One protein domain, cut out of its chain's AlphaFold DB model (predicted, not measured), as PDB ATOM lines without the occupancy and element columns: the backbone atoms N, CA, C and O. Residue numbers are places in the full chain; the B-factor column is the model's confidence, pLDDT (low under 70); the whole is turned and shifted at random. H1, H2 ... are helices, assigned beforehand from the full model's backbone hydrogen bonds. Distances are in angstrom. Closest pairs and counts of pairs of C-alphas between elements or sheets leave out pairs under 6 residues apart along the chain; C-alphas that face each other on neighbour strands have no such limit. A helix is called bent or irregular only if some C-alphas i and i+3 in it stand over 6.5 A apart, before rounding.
ATOM      1  N   GLU A   2     -31.043 -19.438 -82.860       57.72
ATOM      2  CA  GLU A   2     -31.337 -20.600 -81.993       57.72
ATOM      3  C   GLU A   2     -30.523 -21.861 -82.381       57.72
ATOM      4  O   GLU A   2     -29.962 -22.517 -81.515       57.72
ATOM      5  N   GLU A   3     -30.356 -22.137 -83.682       63.31
ATOM      6  CA  GLU A   3     -29.553 -23.261 -84.216       63.31
ATOM      7  C   GLU A   3     -28.054 -23.231 -83.854       63.31
ATOM      8  O   GLU A   3     -27.426 -24.282 -83.810       63.31
ATOM      9  N   ASN A   4     -27.491 -22.045 -83.587       74.69
ATOM     10  CA  ASN A   4     -26.070 -21.833 -83.269       74.69
ATOM     11  C   ASN A   4     -25.900 -21.313 -81.828       74.69
ATOM     12  O   ASN A   4     -24.950 -20.579 -81.535       74.69
ATOM     13  N   PHE A   5     -26.869 -21.586 -80.946       80.69
ATOM     14  CA  PHE A   5     -26.877 -21.042 -79.588       80.69
ATOM     15  C   PHE A   5     -25.659 -21.491 -78.770       80.69
ATOM     16  O   PHE A   5     -25.121 -20.698 -78.006       80.69
ATOM     17  N   ASP A   6     -25.192 -22.721 -78.974       77.56
ATOM     18  CA  ASP A   6     -23.969 -23.283 -78.393       77.56
ATOM     19  C   ASP A   6     -22.727 -22.434 -78.717       77.56
ATOM     20  O   ASP A   6     -21.953 -22.087 -77.824       77.56
ATOM     21  N   LEU A   7     -22.568 -22.041 -79.985       81.31
ATOM     22  CA  LEU A   7     -21.432 -21.258 -80.459       81.31
ATOM     23  C   LEU A   7     -21.522 -19.804 -79.985       81.31
ATOM     24  O   LEU A   7     -20.518 -19.235 -79.566       81.31
ATOM     25  N   ILE A   8     -22.723 -19.222 -79.994       83.44
ATOM     26  CA  ILE A   8     -22.975 -17.860 -79.500       83.44
ATOM     27  C   ILE A   8     -22.747 -17.782 -77.982       83.44
ATOM     28  O   ILE A   8     -22.088 -16.858 -77.502       83.44
ATOM     29  N   TYR A   9     -23.234 -18.773 -77.228       83.94
ATOM     30  CA  TYR A   9     -22.980 -18.901 -75.795       83.94
ATOM     31  C   TYR A   9     -21.482 -19.038 -75.526       83.94
ATOM     32  O   TYR A   9     -20.920 -18.235 -74.790       83.94
ATOM     33  N   ARG A  10     -20.801 -19.991 -76.176       82.31
ATOM     34  CA  ARG A  10     -19.365 -20.195 -75.958       82.31
ATOM     35  C   ARG A  10     -18.560 -18.927 -76.262       82.31
ATOM     36  O   ARG A  10     -17.845 -18.458 -75.387       82.31
ATOM     37  N   THR A  11     -18.736 -18.309 -77.431       82.88
ATOM     38  CA  THR A  11     -17.980 -17.098 -77.801       82.88
ATOM     39  C   THR A  11     -18.294 -15.889 -76.908       82.88
ATOM     40  O   THR A  11     -17.401 -15.075 -76.671       82.88
ATOM     41  N   SER A  12     -19.518 -15.769 -76.376       84.81
ATOM     42  CA  SER A  12     -19.872 -14.687 -75.442       84.81
ATOM     43  C   SER A  12     -19.351 -14.908 -74.022       84.81
ATOM     44  O   SER A  12     -18.935 -13.944 -73.392       84.81
ATOM     45  N   PHE A  13     -19.304 -16.146 -73.523       81.62
ATOM     46  CA  PHE A  13     -18.753 -16.456 -72.195       81.62
ATOM     47  C   PHE A  13     -17.226 -16.686 -72.194       81.62
ATOM     48  O   PHE A  13     -16.605 -16.594 -71.142       81.62
ATOM     49  N   GLU A  14     -16.598 -16.909 -73.354       82.50
ATOM     50  CA  GLU A  14     -15.133 -16.868 -73.529       82.50
ATOM     51  C   GLU A  14     -14.564 -15.434 -73.510       82.50
ATOM     52  O   GLU A  14     -13.362 -15.262 -73.313       82.50
ATOM     53  N   ASN A  15     -15.395 -14.401 -73.719       76.44
ATOM     54  CA  ASN A  15     -14.960 -13.004 -73.832       76.44
ATOM     55  C   ASN A  15     -15.841 -12.074 -72.979       76.44
ATOM     56  O   ASN A  15     -16.972 -11.757 -73.351       76.44
ATOM     57  N   ASN A  16     -15.294 -11.563 -71.871       74.25
ATOM     58  CA  ASN A  16     -16.009 -10.708 -70.906       74.25
ATOM     59  C   ASN A  16     -16.554  -9.383 -71.487       74.25
ATOM     60  O   ASN A  16     -17.330  -8.698 -70.829       74.25
ATOM     61  N   THR A  17     -16.166  -9.016 -72.710       79.19
ATOM     62  CA  THR A  17     -16.633  -7.820 -73.426       79.19
ATOM     63  C   THR A  17     -18.076  -7.922 -73.929       79.19
ATOM     64  O   THR A  17     -18.721  -6.896 -74.122       79.19
ATOM     65  N   PHE A  18     -18.622  -9.126 -74.137       82.75
ATOM     66  CA  PHE A  18     -19.942  -9.311 -74.760       82.75
ATOM     67  C   PHE A  18     -21.095  -9.405 -73.744       82.75
ATOM     68  O   PHE A  18     -21.956 -10.280 -73.850       82.75
ATOM     69  N   SER A  19     -21.133  -8.501 -72.763       84.31
ATOM     70  CA  SER A  19     -22.087  -8.524 -71.638       84.31
ATOM     71  C   SER A  19     -23.566  -8.544 -72.063       84.31
ATOM     72  O   SER A  19     -24.355  -9.309 -71.505       84.31
ATOM     73  N   GLU A  20     -23.961  -7.790 -73.097       85.62
ATOM     74  CA  GLU A  20     -25.328  -7.840 -73.649       85.62
ATOM     75  C   GLU A  20     -25.681  -9.215 -74.238       85.62
ATOM     76  O   GLU A  20     -26.814  -9.686 -74.108       85.62
ATOM     77  N   LEU A  21     -24.709  -9.878 -74.868       85.50
ATOM     78  CA  LEU A  21     -24.889 -11.179 -75.506       85.50
ATOM     79  C   LEU A  21     -24.919 -12.303 -74.465       85.50
ATOM     80  O   LEU A  21     -25.785 -13.173 -74.543       85.50
ATOM     81  N   GLN A  22     -24.060 -12.227 -73.442       87.56
ATOM     82  CA  GLN A  22     -24.137 -13.072 -72.247       87.56
ATOM     83  C   GLN A  22     -25.506 -12.925 -71.572       87.56
ATOM     84  O   GLN A  22     -26.162 -13.924 -71.280       87.56
ATOM     85  N   LYS A  23     -25.989 -11.685 -71.395       87.38
ATOM     86  CA  LYS A  23     -27.314 -11.391 -70.832       87.38
ATOM     87  C   LYS A  23     -28.433 -11.987 -71.682       87.38
ATOM     88  O   LYS A  23     -29.292 -12.649 -71.115       87.38
ATOM     89  N   TYR A  24     -28.405 -11.826 -73.009       86.06
ATOM     90  CA  TYR A  24     -29.365 -12.451 -73.931       86.06
ATOM     91  C   TYR A  24     -29.344 -13.988 -73.856       86.06
ATOM     92  O   TYR A  24     -30.402 -14.621 -73.824       86.06
ATOM     93  N   CYS A  25     -28.156 -14.589 -73.783       85.12
ATOM     94  CA  CYS A  25     -27.990 -16.027 -73.609       85.12
ATOM     95  C   CYS A  25     -28.590 -16.522 -72.287       85.12
ATOM     96  O   CYS A  25     -29.378 -17.469 -72.299       85.12
ATOM     97  N   THR A  26     -28.280 -15.862 -71.169       86.00
ATOM     98  CA  THR A  26     -28.868 -16.153 -69.852       86.00
ATOM     99  C   THR A  26     -30.388 -16.001 -69.881       86.00
ATOM    100  O   THR A  26     -31.099 -16.898 -69.437       86.00
ATOM    101  N   ASP A  27     -30.899 -14.934 -70.502       87.00
ATOM    102  CA  ASP A  27     -32.332 -14.690 -70.696       87.00
ATOM    103  C   ASP A  27     -33.025 -15.865 -71.411       87.00
ATOM    104  O   ASP A  27     -34.106 -16.290 -70.996       87.00
ATOM    105  N   LEU A  28     -32.405 -16.418 -72.461       85.12
ATOM    106  CA  LEU A  28     -32.950 -17.551 -73.213       85.12
ATOM    107  C   LEU A  28     -32.897 -18.861 -72.409       85.12
ATOM    108  O   LEU A  28     -33.857 -19.629 -72.435       85.12
ATOM    109  N   ILE A  29     -31.822 -19.091 -71.647       85.81
ATOM    110  CA  ILE A  29     -31.682 -20.243 -70.737       85.81
ATOM    111  C   ILE A  29     -32.719 -20.181 -69.611       85.81
ATOM    112  O   ILE A  29     -33.275 -21.212 -69.233       85.81
ATOM    113  N   SER A  30     -33.020 -18.989 -69.090       84.12
ATOM    114  CA  SER A  30     -34.049 -18.792 -68.067       84.12
ATOM    115  C   SER A  30     -35.464 -18.977 -68.621       84.12
ATOM    116  O   SER A  30     -36.276 -19.647 -67.983       84.12
ATOM    117  N   LYS A  31     -35.767 -18.386 -69.787       83.31
ATOM    118  CA  LYS A  31     -37.137 -18.248 -70.319       83.31
ATOM    119  C   LYS A  31     -37.571 -19.407 -71.216       83.31
ATOM    120  O   LYS A  31     -38.736 -19.793 -71.173       83.31
ATOM    121  N   GLU A  32     -36.664 -19.970 -72.013       83.00
ATOM    122  CA  GLU A  32     -36.966 -21.019 -72.999       83.00
ATOM    123  C   GLU A  32     -35.972 -22.213 -72.969       83.00
ATOM    124  O   GLU A  32     -35.602 -22.730 -74.031       83.00
ATOM    125  N   PRO A  33     -35.566 -22.736 -71.787       83.00
ATOM    126  CA  PRO A  33     -34.567 -23.815 -71.665       83.00
ATOM    127  C   PRO A  33     -34.906 -25.057 -72.505       83.00
ATOM    128  O   PRO A  33     -34.027 -25.704 -73.076       83.00
ATOM    129  N   ALA A  34     -36.199 -25.369 -72.626       82.62
ATOM    130  CA  ALA A  34     -36.697 -26.513 -73.379       82.62
ATOM    131  C   ALA A  34     -36.469 -26.409 -74.900       82.62
ATOM    132  O   ALA A  34     -36.485 -27.445 -75.559       82.62
ATOM    133  N   LYS A  35     -36.255 -25.210 -75.469       81.25
ATOM    134  CA  LYS A  35     -35.858 -25.061 -76.882       81.25
ATOM    135  C   LYS A  35     -34.400 -25.470 -77.076       81.25
ATOM    136  O   LYS A  35     -34.107 -26.310 -77.921       81.25
ATOM    137  N   ILE A  36     -33.507 -24.921 -76.248       78.81
ATOM    138  CA  ILE A  36     -32.060 -25.177 -76.307       78.81
ATOM    139  C   ILE A  36     -31.792 -26.677 -76.112       78.81
ATOM    140  O   ILE A  36     -31.103 -27.301 -76.917       78.81
ATOM    141  N   PHE A  37     -32.426 -27.288 -75.106       79.00
ATOM    142  CA  PHE A  37     -32.265 -28.708 -74.775       79.00
ATOM    143  C   PHE A  37     -32.871 -29.684 -75.807       79.00
ATOM    144  O   PHE A  37     -32.538 -30.868 -75.813       79.00
ATOM    145  N   LYS A  38     -33.773 -29.213 -76.679       78.19
ATOM    146  CA  LYS A  38     -34.352 -29.999 -77.786       78.19
ATOM    147  C   LYS A  38     -33.665 -29.728 -79.132       78.19
ATOM    148  O   LYS A  38     -34.086 -30.293 -80.140       78.19
ATOM    149  N   SER A  39     -32.631 -28.883 -79.168       78.69
ATOM    150  CA  SER A  39     -31.868 -28.611 -80.388       78.69
ATOM    151  C   SER A  39     -31.096 -29.857 -80.864       78.69
ATOM    152  O   SER A  39     -30.654 -30.661 -80.039       78.69
ATOM    153  N   PRO A  40     -30.898 -30.042 -82.185       71.12
ATOM    154  CA  PRO A  40     -30.135 -31.178 -82.711       71.12
ATOM    155  C   PRO A  40     -28.645 -31.107 -82.341       71.12
ATOM    156  O   PRO A  40     -27.982 -32.137 -82.254       71.12
ATOM    157  N   ASN A  41     -28.136 -29.903 -82.067       74.25
ATOM    158  CA  ASN A  41     -26.736 -29.624 -81.752       74.25
ATOM    159  C   ASN A  41     -26.406 -29.818 -80.260       74.25
ATOM    160  O   ASN A  41     -25.424 -29.262 -79.773       74.25
ATOM    161  N   ILE A  42     -27.204 -30.607 -79.521       79.06
ATOM    162  CA  ILE A  42     -27.005 -30.826 -78.080       79.06
ATOM    163  C   ILE A  42     -25.582 -31.307 -77.759       79.06
ATOM    164  O   ILE A  42     -25.008 -30.869 -76.772       79.06
ATOM    165  N   SER A  43     -24.969 -32.121 -78.624       83.31
ATOM    166  CA  SER A  43     -23.582 -32.601 -78.501       83.31
ATOM    167  C   SER A  43     -22.523 -31.493 -78.436       83.31
ATOM    168  O   SER A  43     -21.467 -31.712 -77.847       83.31
ATOM    169  N   SER A  44     -22.796 -30.316 -79.005       83.75
ATOM    170  CA  SER A  44     -21.901 -29.150 -78.982       83.75
ATOM    171  C   SER A  44     -22.033 -28.302 -77.711       83.75
ATOM    172  O   SER A  44     -21.223 -27.398 -77.492       83.75
ATOM    173  N   ILE A  45     -23.049 -28.556 -76.879       85.12
ATOM    174  CA  ILE A  45     -23.301 -27.800 -75.648       85.12
ATOM    175  C   ILE A  45     -22.224 -28.145 -74.601       85.12
ATOM    176  O   ILE A  45     -22.052 -29.327 -74.287       85.12
ATOM    177  N   PRO A  46     -21.515 -27.152 -74.027       86.62
ATOM    178  CA  PRO A  46     -20.545 -27.392 -72.962       86.62
ATOM    179  C   PRO A  46     -21.234 -27.782 -71.644       86.62
ATOM    180  O   PRO A  46     -22.368 -27.387 -71.369       86.62
ATOM    181  N   GLU A  47     -20.531 -28.550 -70.807       89.94
ATOM    182  CA  GLU A  47     -21.072 -29.163 -69.581       89.94
ATOM    183  C   GLU A  47     -21.694 -28.139 -68.614       89.94
ATOM    184  O   GLU A  47     -22.760 -28.387 -68.054       89.94
ATOM    185  N   ASN A  48     -21.091 -26.953 -68.471       87.62
ATOM    186  CA  ASN A  48     -21.617 -25.878 -67.624       87.62
ATOM    187  C   ASN A  48     -22.996 -25.377 -68.091       87.62
ATOM    188  O   ASN A  48     -23.907 -25.258 -67.275       87.62
ATOM    189  N   LEU A  49     -23.178 -25.154 -69.397       87.25
ATOM    190  CA  LEU A  49     -24.467 -24.778 -69.981       87.25
ATOM    191  C   LEU A  49     -25.491 -25.912 -69.831       87.25
ATOM    192  O   LEU A  49     -26.649 -25.659 -69.496       87.25
ATOM    193  N   LEU A  50     -25.071 -27.164 -70.031       90.44
ATOM    194  CA  LEU A  50     -25.946 -28.323 -69.863       90.44
ATOM    195  C   LEU A  50     -26.463 -28.430 -68.419       90.44
ATOM    196  O   LEU A  50     -27.668 -28.588 -68.211       90.44
ATOM    197  N   ILE A  51     -25.581 -28.257 -67.430       91.25
ATOM    198  CA  ILE A  51     -25.927 -28.189 -66.005       91.25
ATOM    199  C   ILE A  51     -26.916 -27.048 -65.736       91.25
ATOM    200  O   ILE A  51     -27.966 -27.296 -65.143       91.25
ATOM    201  N   SER A  52     -26.645 -25.827 -66.217       88.81
ATOM    202  CA  SER A  52     -27.542 -24.674 -66.029       88.81
ATOM    203  C   SER A  52     -28.949 -24.918 -66.587       88.81
ATOM    204  O   SER A  52     -29.941 -24.519 -65.974       88.81
ATOM    205  N   ILE A  53     -29.063 -25.610 -67.726       89.44
ATOM    206  CA  ILE A  53     -30.359 -25.960 -68.319       89.44
ATOM    207  C   ILE A  53     -31.067 -27.055 -67.500       89.44
ATOM    208  O   ILE A  53     -32.262 -26.930 -67.229       89.44
ATOM    209  N   ILE A  54     -30.352 -28.104 -67.069       90.56
ATOM    210  CA  ILE A  54     -30.921 -29.214 -66.277       90.56
ATOM    211  C   ILE A  54     -31.339 -28.754 -64.870       90.56
ATOM    212  O   ILE A  54     -32.312 -29.278 -64.322       90.56
ATOM    213  N   GLN A  55     -30.673 -27.755 -64.289       89.81
ATOM    214  CA  GLN A  55     -31.060 -27.166 -63.004       89.81
ATOM    215  C   GLN A  55     -32.401 -26.411 -63.077       89.81
ATOM    216  O   GLN A  55     -33.206 -26.528 -62.152       89.81
ATOM    217  N   ASN A  56     -32.669 -25.692 -64.177       87.69
ATOM    218  CA  ASN A  56     -33.794 -24.756 -64.295       87.69
ATOM    219  C   ASN A  56     -35.172 -25.415 -64.024       87.69
ATOM    220  O   ASN A  56     -35.609 -26.329 -64.732       87.69
ATOM    221  N   ASP A  57     -35.889 -24.904 -63.016       85.38
ATOM    222  CA  ASP A  57     -37.250 -25.320 -62.647       85.38
ATOM    223  C   ASP A  57     -38.282 -25.121 -63.766       85.38
ATOM    224  O   ASP A  57     -39.261 -25.861 -63.821       85.38
ATOM    225  N   TYR A  58     -38.063 -24.169 -64.677       84.12
ATOM    226  CA  TYR A  58     -38.948 -23.885 -65.812       84.12
ATOM    227  C   TYR A  58     -38.675 -24.764 -67.047       84.12
ATOM    228  O   TYR A  58     -39.289 -24.554 -68.098       84.12
ATOM    229  N   LEU A  59     -37.785 -25.762 -66.966       85.19
ATOM    230  CA  LEU A  59     -37.555 -26.725 -68.049       85.19
ATOM    231  C   LEU A  59     -38.807 -27.591 -68.293       85.19
ATOM    232  O   LEU A  59     -39.045 -28.581 -67.607       85.19
ATOM    233  N   GLN A  60     -39.592 -27.209 -69.309       83.19
ATOM    234  CA  GLN A  60     -40.820 -27.883 -69.767       83.19
ATOM    235  C   GLN A  60     -40.506 -29.231 -70.458       83.19
ATOM    236  O   GLN A  60     -40.621 -29.373 -71.686       83.19
ATOM    237  N   MET A  61     -40.029 -30.213 -69.688       86.38
ATOM    238  CA  MET A  61     -39.694 -31.545 -70.190       86.38
ATOM    239  C   MET A  61     -39.698 -32.616 -69.089       86.38
ATOM    240  O   MET A  61     -39.350 -32.336 -67.943       86.38
TER     241      MET A  61
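What this domain is: This is residues 2 to 61 of the 512 residues of the protein "BACK domain-containing protein" of Rhizophagus sp. MUCL 43196 (UniProt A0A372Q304). Helices H1 and H2 make a V, with short H3 at its open end and H4 near H3 and the later part of H2. The 60 printed residues have four named helices, in the order H1 to H4, and no named strand: all helix. The whole is compact, radius of gyration of the C-alphas 10.8 A, spanning 33 by 21 by 18 A.

Where its parts are: H1, residues 2 to 13, begins at C-alpha (-31.337, -20.600, -81.993) and is irregular: C-alphas 3 and 6 are 8.1 A apart. H2, residues 19 to 31, is 18.0 A long. H3 is residues 33 to 36. H4, residues 47 to 55, ends at C-alpha (-31.060, -27.166, -63.004).

How they stand to each other: H1 touches H2, closest C-alphas Ser 12 and Gln 22, 5.6 A, at a steep tilt of 49 degrees, opposite ways. H3 and H4 are close but not clearly touching, closest C-alphas Pro 33 and Ile 53, 5.8 A. Every O i to N i+4 pair is within hydrogen-bond range in H2 and H4, 6 of 8 in H1; H3 is too short for one.

The domain as a whole: The farthest C-alphas, Thr 17 and Met 61, are 33.2 A apart. The printed part has no cut and no long link. Residues 2 to 3 have pLDDT under 70.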